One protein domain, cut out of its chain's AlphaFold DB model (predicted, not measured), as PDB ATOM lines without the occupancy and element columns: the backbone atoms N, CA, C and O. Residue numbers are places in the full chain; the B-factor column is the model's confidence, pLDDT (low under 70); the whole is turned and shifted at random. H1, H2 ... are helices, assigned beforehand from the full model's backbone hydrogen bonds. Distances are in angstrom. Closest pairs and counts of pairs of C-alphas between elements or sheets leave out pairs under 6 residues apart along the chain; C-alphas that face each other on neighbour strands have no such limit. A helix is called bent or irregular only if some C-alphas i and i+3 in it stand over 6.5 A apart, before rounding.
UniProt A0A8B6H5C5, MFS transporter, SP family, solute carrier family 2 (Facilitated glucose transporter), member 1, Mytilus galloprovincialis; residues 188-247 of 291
ATOM      1  N   ASP A 188      -1.440   3.242  47.825       74.06
ATOM      2  CA  ASP A 188      -0.529   4.365  47.659       74.06
ATOM      3  C   ASP A 188      -1.026   5.618  48.385       74.06
ATOM      4  O   ASP A 188      -2.204   5.751  48.708       74.06
ATOM      5  N   GLN A 189      -0.130   6.581  48.589       68.88
ATOM      6  CA  GLN A 189      -0.390   7.757  49.419       68.88
ATOM      7  C   GLN A 189      -1.645   8.560  49.015       68.88
ATOM      8  O   GLN A 189      -2.289   9.130  49.894       68.88
ATOM      9  N   GLN A 190      -2.014   8.599  47.728       73.81
ATOM     10  CA  GLN A 190      -3.179   9.360  47.255       73.81
ATOM     11  C   GLN A 190      -4.510   8.681  47.608       73.81
ATOM     12  O   GLN A 190      -5.484   9.363  47.918       73.81
ATOM     13  N   SER A 191      -4.552   7.345  47.589       73.06
ATOM     14  CA  SER A 191      -5.761   6.551  47.851       73.06
ATOM     15  C   SER A 191      -5.847   6.028  49.293       73.06
ATOM     16  O   SER A 191      -6.932   5.685  49.772       73.06
ATOM     17  N   ARG A 192      -4.721   6.022  50.019       74.69
ATOM     18  CA  ARG A 192      -4.579   5.458  51.370       74.69
ATOM     19  C   ARG A 192      -5.541   6.056  52.387       74.69
ATOM     20  O   ARG A 192      -6.140   5.310  53.152       74.69
ATOM     21  N   SER A 193      -5.713   7.377  52.417       71.12
ATOM     22  CA  SER A 193      -6.589   8.029  53.403       71.12
ATOM     23  C   SER A 193      -8.053   7.591  53.258       71.12
ATOM     24  O   SER A 193      -8.722   7.313  54.257       71.12
ATOM     25  N   ALA A 194      -8.540   7.456  52.021       76.69
ATOM     26  CA  ALA A 194      -9.877   6.949  51.731       76.69
ATOM     27  C   ALA A 194     -10.011   5.456  52.078       76.69
ATOM     28  O   ALA A 194     -10.975   5.068  52.742       76.69
ATOM     29  N   ALA A 195      -9.026   4.635  51.697       74.38
ATOM     30  CA  ALA A 195      -9.011   3.203  51.998       74.38
ATOM     31  C   ALA A 195      -9.005   2.928  53.512       74.38
ATOM     32  O   ALA A 195      -9.815   2.140  54.003       74.38
ATOM     33  N   VAL A 196      -8.158   3.634  54.268       72.38
ATOM     34  CA  VAL A 196      -8.102   3.545  55.736       72.38
ATOM     35  C   VAL A 196      -9.431   3.969  56.358       72.38
ATOM     36  O   VAL A 196      -9.941   3.264  57.222       72.38
ATOM     37  N   SER A 197     -10.053   5.056  55.892       74.06
ATOM     38  CA  SER A 197     -11.346   5.516  56.428       74.06
ATOM     39  C   SER A 197     -12.454   4.474  56.248       74.06
ATOM     40  O   SER A 197     -13.232   4.222  57.170       74.06
ATOM     41  N   LEU A 198     -12.505   3.821  55.084       80.81
ATOM     42  CA  LEU A 198     -13.472   2.757  54.816       80.81
ATOM     43  C   LEU A 198     -13.186   1.490  55.636       80.81
ATOM     44  O   LEU A 198     -14.119   0.856  56.134       80.81
ATOM     45  N   ALA A 199     -11.911   1.135  55.819       74.25
ATOM     46  CA  ALA A 199     -11.506   0.029  56.682       74.25
ATOM     47  C   ALA A 199     -11.905   0.282  58.146       74.25
ATOM     48  O   ALA A 199     -12.470  -0.605  58.786       74.25
ATOM     49  N   VAL A 200     -11.703   1.507  58.648       73.31
ATOM     50  CA  VAL A 200     -12.141   1.935  59.987       73.31
ATOM     51  C   VAL A 200     -13.660   1.829  60.118       73.31
ATOM     52  O   VAL A 200     -14.146   1.221  61.070       73.31
ATOM     53  N   LEU A 201     -14.421   2.359  59.157       82.81
ATOM     54  CA  LEU A 201     -15.884   2.274  59.171       82.81
ATOM     55  C   LEU A 201     -16.363   0.816  59.206       82.81
ATOM     56  O   LEU A 201     -17.224   0.465  60.011       82.81
ATOM     57  N   THR A 202     -15.772  -0.038  58.369       82.69
ATOM     58  CA  THR A 202     -16.102  -1.469  58.301       82.69
ATOM     59  C   THR A 202     -15.775  -2.179  59.616       82.69
ATOM     60  O   THR A 202     -16.572  -2.988  60.088       82.69
ATOM     61  N   ASN A 203     -14.640  -1.848  60.242       78.88
ATOM     62  CA  ASN A 203     -14.237  -2.394  61.536       78.88
ATOM     63  C   ASN A 203     -15.254  -2.060  62.638       78.88
ATOM     64  O   ASN A 203     -15.746  -2.964  63.317       78.88
ATOM     65  N   TRP A 204     -15.625  -0.785  62.774       75.88
ATOM     66  CA  TRP A 204     -16.590  -0.355  63.788       75.88
ATOM     67  C   TRP A 204     -17.997  -0.883  63.519       75.88
ATOM     68  O   TRP A 204     -18.692  -1.273  64.455       75.88
ATOM     69  N   PHE A 205     -18.405  -0.967  62.252       83.94
ATOM     70  CA  PHE A 205     -19.688  -1.558  61.884       83.94
ATOM     71  C   PHE A 205     -19.749  -3.054  62.224       83.94
ATOM     72  O   PHE A 205     -20.716  -3.512  62.830       83.94
ATOM     73  N   ALA A 206     -18.696  -3.817  61.918       80.56
ATOM     74  CA  ALA A 206     -18.608  -5.224  62.301       80.56
ATOM     75  C   ALA A 206     -18.630  -5.400  63.830       80.56
ATOM     76  O   ALA A 206     -19.337  -6.273  64.336       80.56
ATOM     77  N   ASN A 207     -17.914  -4.545  64.569       73.25
ATOM     78  CA  ASN A 207     -17.937  -4.542  66.033       73.25
ATOM     79  C   ASN A 207     -19.353  -4.296  66.584       73.25
ATOM     80  O   ASN A 207     -19.813  -5.057  67.435       73.25
ATOM     81  N   PHE A 208     -20.066  -3.303  66.048       83.44
ATOM     82  CA  PHE A 208     -21.452  -3.001  66.411       83.44
ATOM     83  C   PHE A 208     -22.397  -4.186  66.155       83.44
ATOM     84  O   PHE A 208     -23.167  -4.564  67.039       83.44
ATOM     85  N   CYS A 209     -22.297  -4.823  64.984       82.75
ATOM     86  CA  CYS A 209     -23.093  -6.004  64.641       82.75
ATOM     87  C   CYS A 209     -22.848  -7.171  65.606       82.75
ATOM     88  O   CYS A 209     -23.800  -7.825  66.030       82.75
ATOM     89  N   VAL A 210     -21.592  -7.424  65.990       86.25
ATOM     90  CA  VAL A 210     -21.263  -8.463  66.978       86.25
ATOM     91  C   VAL A 210     -21.798  -8.092  68.359       86.25
ATOM     92  O   VAL A 210     -22.390  -8.943  69.020       86.25
ATOM     93  N   ALA A 211     -21.644  -6.837  68.786       80.12
ATOM     94  CA  ALA A 211     -22.101  -6.375  70.094       80.12
ATOM     95  C   ALA A 211     -23.623  -6.506  70.267       80.12
ATOM     96  O   ALA A 211     -24.080  -6.938  71.323       80.12
ATOM     97  N   LEU A 212     -24.403  -6.182  69.230       87.31
ATOM     98  CA  LEU A 212     -25.859  -6.344  69.252       87.31
ATOM     99  C   LEU A 212     -26.309  -7.788  69.004       87.31
ATOM    100  O   LEU A 212     -27.249  -8.255  69.641       87.31
ATOM    101  N   GLY A 213     -25.664  -8.495  68.076       83.62
ATOM    102  CA  GLY A 213     -26.106  -9.818  67.634       83.62
ATOM    103  C   GLY A 213     -25.697 -10.959  68.563       83.62
ATOM    104  O   GLY A 213     -26.413 -11.954  68.664       83.62
ATOM    105  N   TYR A 214     -24.561 -10.847  69.259       79.44
ATOM    106  CA  TYR A 214     -24.037 -11.941  70.077       79.44
ATOM    107  C   TYR A 214     -24.933 -12.324  71.268       79.44
ATOM    108  O   TYR A 214     -25.145 -13.525  71.449       79.44
ATOM    109  N   PRO A 215     -25.493 -11.387  72.065       82.38
ATOM    110  CA  PRO A 215     -26.383 -11.746  73.170       82.38
ATOM    111  C   PRO A 215     -27.585 -12.582  72.712       82.38
ATOM    112  O   PRO A 215     -27.825 -13.651  73.274       82.38
ATOM    113  N   GLU A 216     -28.264 -12.161  71.641       86.62
ATOM    114  CA  GLU A 216     -29.396 -12.889  71.049       86.62
ATOM    115  C   GLU A 216     -28.974 -14.226  70.426       86.62
ATOM    116  O   GLU A 216     -29.653 -15.240  70.560       86.62
ATOM    117  N   MET A 217     -27.814 -14.288  69.778       85.81
ATOM    118  CA  MET A 217     -27.300 -15.555  69.255       85.81
ATOM    119  C   MET A 217     -26.965 -16.543  70.385       85.81
ATOM    120  O   MET A 217     -27.188 -17.749  70.254       85.81
ATOM    121  N   ASN A 218     -26.458 -16.048  71.513       82.75
ATOM    122  CA  ASN A 218     -26.076 -16.866  72.656       82.75
ATOM    123  C   ASN A 218     -27.286 -17.415  73.431       82.75
ATOM    124  O   ASN A 218     -27.199 -18.522  73.964       82.75
ATOM    125  N   THR A 219     -28.426 -16.714  73.462       88.50
ATOM    126  CA  THR A 219     -29.663 -17.245  74.071       88.50
ATOM    127  C   THR A 219     -30.195 -18.463  73.310       88.50
ATOM    128  O   THR A 219     -30.621 -19.436  73.940       88.50
ATOM    129  N   HIS A 220     -30.095 -18.453  71.977       91.94
ATOM    130  CA  HIS A 220     -30.565 -19.534  71.109       91.94
ATOM    131  C   HIS A 220     -29.558 -20.689  70.984       91.94
ATOM    132  O   HIS A 220     -29.939 -21.852  71.109       91.94
ATOM    133  N   LEU A 221     -28.274 -20.391  70.750       83.50
ATOM    134  CA  LEU A 221     -27.251 -21.402  70.433       83.50
ATOM    135  C   LEU A 221     -26.440 -21.878  71.648       83.50
ATOM    136  O   LEU A 221     -25.830 -22.947  71.591       83.50
ATOM    137  N   LYS A 222     -26.432 -21.122  72.755       88.56
ATOM    138  CA  LYS A 222     -25.718 -21.432  74.008       88.56
ATOM    139  C   LYS A 222     -24.280 -21.909  73.767       88.56
ATOM    140  O   LYS A 222     -23.442 -21.132  73.337       88.56
ATOM    141  N   GLN A 223     -23.981 -23.187  74.010       81.12
ATOM    142  CA  GLN A 223     -22.638 -23.764  73.859       81.12
ATOM    143  C   GLN A 223     -22.135 -23.753  72.404       81.12
ATOM    144  O   GLN A 223     -20.930 -23.789  72.172       81.12
ATOM    145  N   LEU A 224     -23.045 -23.676  71.430       87.31
ATOM    146  CA  LEU A 224     -22.731 -23.613  70.002       87.31
ATOM    147  C   LEU A 224     -22.658 -22.174  69.466       87.31
ATOM    148  O   LEU A 224     -22.447 -21.991  68.269       87.31
ATOM    149  N   SER A 225     -22.795 -21.145  70.311       79.38
ATOM    150  CA  SER A 225     -22.764 -19.731  69.890       79.38
ATOM    151  C   SER A 225     -21.443 -19.312  69.234       79.38
ATOM    152  O   SER A 225     -21.414 -18.349  68.470       79.38
ATOM    153  N   PHE A 226     -20.367 -20.073  69.458       78.62
ATOM    154  CA  PHE A 226     -19.073 -19.870  68.809       78.62
ATOM    155  C   PHE A 226     -18.944 -20.519  67.421       78.62
ATOM    156  O   PHE A 226     -18.064 -20.122  66.659       78.62
ATOM    157  N   VAL A 227     -19.812 -21.468  67.045       81.75
ATOM    158  CA  VAL A 227     -19.724 -22.181  65.752       81.75
ATOM    159  C   VAL A 227     -19.784 -21.225  64.548       81.75
ATOM    160  O   VAL A 227     -18.920 -21.346  63.678       81.75
ATOM    161  N   PRO A 228     -20.689 -20.225  64.491       83.88
ATOM    162  CA  PRO A 228     -20.697 -19.251  63.399       83.88
ATOM    163  C   PRO A 228     -19.384 -18.465  63.274       83.88
ATOM    164  O   PRO A 228     -18.909 -18.242  62.162       83.88
ATOM    165  N   PHE A 229     -18.748 -18.103  64.395       79.06
ATOM    166  CA  PHE A 229     -17.443 -17.436  64.371       79.06
ATOM    167  C   PHE A 229     -16.339 -18.359  63.863       79.06
ATOM    168  O   PHE A 229     -15.494 -17.908  63.100       79.06
ATOM    169  N   VAL A 230     -16.353 -19.646  64.223       75.56
ATOM    170  CA  VAL A 230     -15.394 -20.630  63.690       75.56
ATOM    171  C   VAL A 230     -15.538 -20.759  62.171       75.56
ATOM    172  O   VAL A 230     -14.532 -20.747  61.462       75.56
ATOM    173  N   CYS A 231     -16.767 -20.811  61.650       85.31
ATOM    174  CA  CYS A 231     -17.015 -20.827  60.206       85.31
ATOM    175  C   CYS A 231     -16.508 -19.550  59.516       85.31
ATOM    176  O   CYS A 231     -15.848 -19.634  58.481       85.31
ATOM    177  N   LEU A 232     -16.769 -18.376  60.102       82.00
ATOM    178  CA  LEU A 232     -16.272 -17.094  59.590       82.00
ATOM    179  C   LEU A 232     -14.741 -17.015  59.625       82.00
ATOM    180  O   LEU A 232     -14.132 -16.580  58.653       82.00
ATOM    181  N   LEU A 233     -14.106 -17.481  60.702       74.69
ATOM    182  CA  LEU A 233     -12.647 -17.540  60.815       74.69
ATOM    183  C   LEU A 233     -12.038 -18.459  59.756       74.69
ATOM    184  O   LEU A 233     -11.051 -18.083  59.131       74.69
ATOM    185  N   PHE A 234     -12.635 -19.628  59.506       79.12
ATOM    186  CA  PHE A 234     -12.179 -20.528  58.446       79.12
ATOM    187  C   PHE A 234     -12.312 -19.889  57.057       79.12
ATOM    188  O   PHE A 234     -11.389 -19.966  56.246       79.12
ATOM    189  N   PHE A 235     -13.417 -19.184  56.800       89.94
ATOM    190  CA  PHE A 235     -13.592 -18.408  55.574       89.94
ATOM    191  C   PHE A 235     -12.530 -17.304  55.426       89.94
ATOM    192  O   PHE A 235     -11.892 -17.212  54.377       89.94
ATOM    193  N   PHE A 236     -12.288 -16.494  56.462       83.88
ATOM    194  CA  PHE A 236     -11.269 -15.438  56.422       83.88
ATOM    195  C   PHE A 236      -9.849 -15.990  56.308       83.88
ATOM    196  O   PHE A 236      -9.003 -15.364  55.669       83.88
ATOM    197  N   TRP A 237      -9.588 -17.164  56.878       85.12
ATOM    198  CA  TRP A 237      -8.325 -17.870  56.702       85.12
ATOM    199  C   TRP A 237      -8.121 -18.275  55.238       85.12
ATOM    200  O   TRP A 237      -7.080 -17.954  54.668       85.12
ATOM    201  N   LEU A 238      -9.129 -18.881  54.594       86.25
ATOM    202  CA  LEU A 238      -9.080 -19.212  53.164       86.25
ATOM    203  C   LEU A 238      -8.911 -17.958  52.300       86.25
ATOM    204  O   LEU A 238      -8.080 -17.936  51.394       86.25
ATOM    205  N   PHE A 239      -9.670 -16.899  52.587       87.62
ATOM    206  CA  PHE A 239      -9.551 -15.632  51.871       87.62
ATOM    207  C   PHE A 239      -8.136 -15.063  51.992       87.62
ATOM    208  O   PHE A 239      -7.518 -14.754  50.978       87.62
ATOM    209  N   THR A 240      -7.598 -14.981  53.209       80.75
ATOM    210  CA  THR A 240      -6.236 -14.490  53.447       80.75
ATOM    211  C   THR A 240      -5.215 -15.340  52.696       80.75
ATOM    212  O   THR A 240      -4.392 -14.791  51.973       80.75
ATOM    213  N   PHE A 241      -5.318 -16.669  52.777       83.00
ATOM    214  CA  PHE A 241      -4.393 -17.594  52.116       83.00
ATOM    215  C   PHE A 241      -4.386 -17.463  50.584       83.00
ATOM    216  O   PHE A 241      -3.328 -17.560  49.967       83.00
ATOM    217  N   PHE A 242      -5.545 -17.239  49.955       86.81
ATOM    218  CA  PHE A 242      -5.655 -17.197  48.491       86.81
ATOM    219  C   PHE A 242      -5.625 -15.792  47.877       86.81
ATOM    220  O   PHE A 242      -5.349 -15.671  46.682       86.81
ATOM    221  N   LYS A 243      -5.984 -14.744  48.626       84.88
ATOM    222  CA  LYS A 243      -6.228 -13.399  48.074       84.88
ATOM    223  C   LYS A 243      -5.332 -12.309  48.642       84.88
ATOM    224  O   LYS A 243      -5.163 -11.304  47.957       84.88
ATOM    225  N   VAL A 244      -4.782 -12.468  49.843       83.25
ATOM    226  CA  VAL A 244      -3.931 -11.440  50.455       83.25
ATOM    227  C   VAL A 244      -2.473 -11.741  50.095       83.25
ATOM    228  O   VAL A 244      -1.943 -12.758  50.541       83.25
ATOM    229  N   PRO A 245      -1.815 -10.915  49.259       82.81
ATOM    230  CA  PRO A 245      -0.419 -11.134  48.909       82.81
ATOM    231  C   PRO A 245       0.507 -10.760  50.072       82.81
ATOM    232  O   PRO A 245       0.190  -9.898  50.887       82.81
ATOM    233  N   GLU A 246       1.688 -11.373  50.104       83.69
ATOM    234  CA  GLU A 246       2.769 -10.972  51.007       83.69
ATOM    235  C   GLU A 246       3.347  -9.616  50.568       83.69
ATOM    236  O   GLU A 246       3.857  -9.486  49.448       83.69
ATOM    237  N   THR A 247       3.266  -8.613  51.445       83.12
ATOM    238  CA  THR A 247       3.725  -7.233  51.209       83.12
ATOM    239  C   THR A 247       5.125  -6.971  51.765       83.12
ATOM    240  O   THR A 247       5.783  -6.011  51.354       83.12
TER     241      THR A 247
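Overview. This is residues 188 to 247 of the 291 residues of the protein "MFS transporter, SP family, solute carrier family 2 (Facilitated glucose transporter), member 1" of Mytilus galloprovincialis (UniProt A0A8B6H5C5). Picture an open, flat V of two helices: H1 is the long leg, and H2 folds back as the shorter leg with a gap between the two. The corner is made by the last residues of H1, past a kink near residue 218, and by a tight link. The printed part has 60 residues with two named helices, H1 then H2, and no named strand; its class is all helix. It is only just loose, close to extended, with a radius of gyration of the C-alphas of 15.5 A, and the C-alphas span 46 by 25 by 9 A.

Along the chain. Start at Asp 188, just before the first helix. Find C-alpha 189 at (-0.390, 7.757, 49.419); from there H1, residues 189 to 224, runs 43.7 A to C-alpha 224 at (-22.731, -23.613, 70.002). Look near C-alpha 218 at (-26.076, -16.866, 72.656) for its kink of 86 degrees. H1 is irregular: C-alphas 220 and 223 are 9.4 A apart. Then take up H2, residues 227 to 243, which runs 23.9 A and ends at C-alpha 243, (-6.228, -13.399, 48.074).

Arrangement. Between H1 and H2 you will find a tight link of 2 residues, and the two helices meet only through their link. Residues 188 to 213, 219 to 224 and 229 to 247 stand free. Check the backbone O i to N i+4 pairs: in H2 every one is within hydrogen-bond range, in H1 25 of 32.

Size, cuts and confidence. The two C-alphas farthest apart are those of Gln 190 and Gln 223, 46.7 A, while those of Asp 188 and Thr 247 are 12.9 A apart. The printed part has no cut. The mean pLDDT of the printed part is 81.0, and residue 189 is under 70.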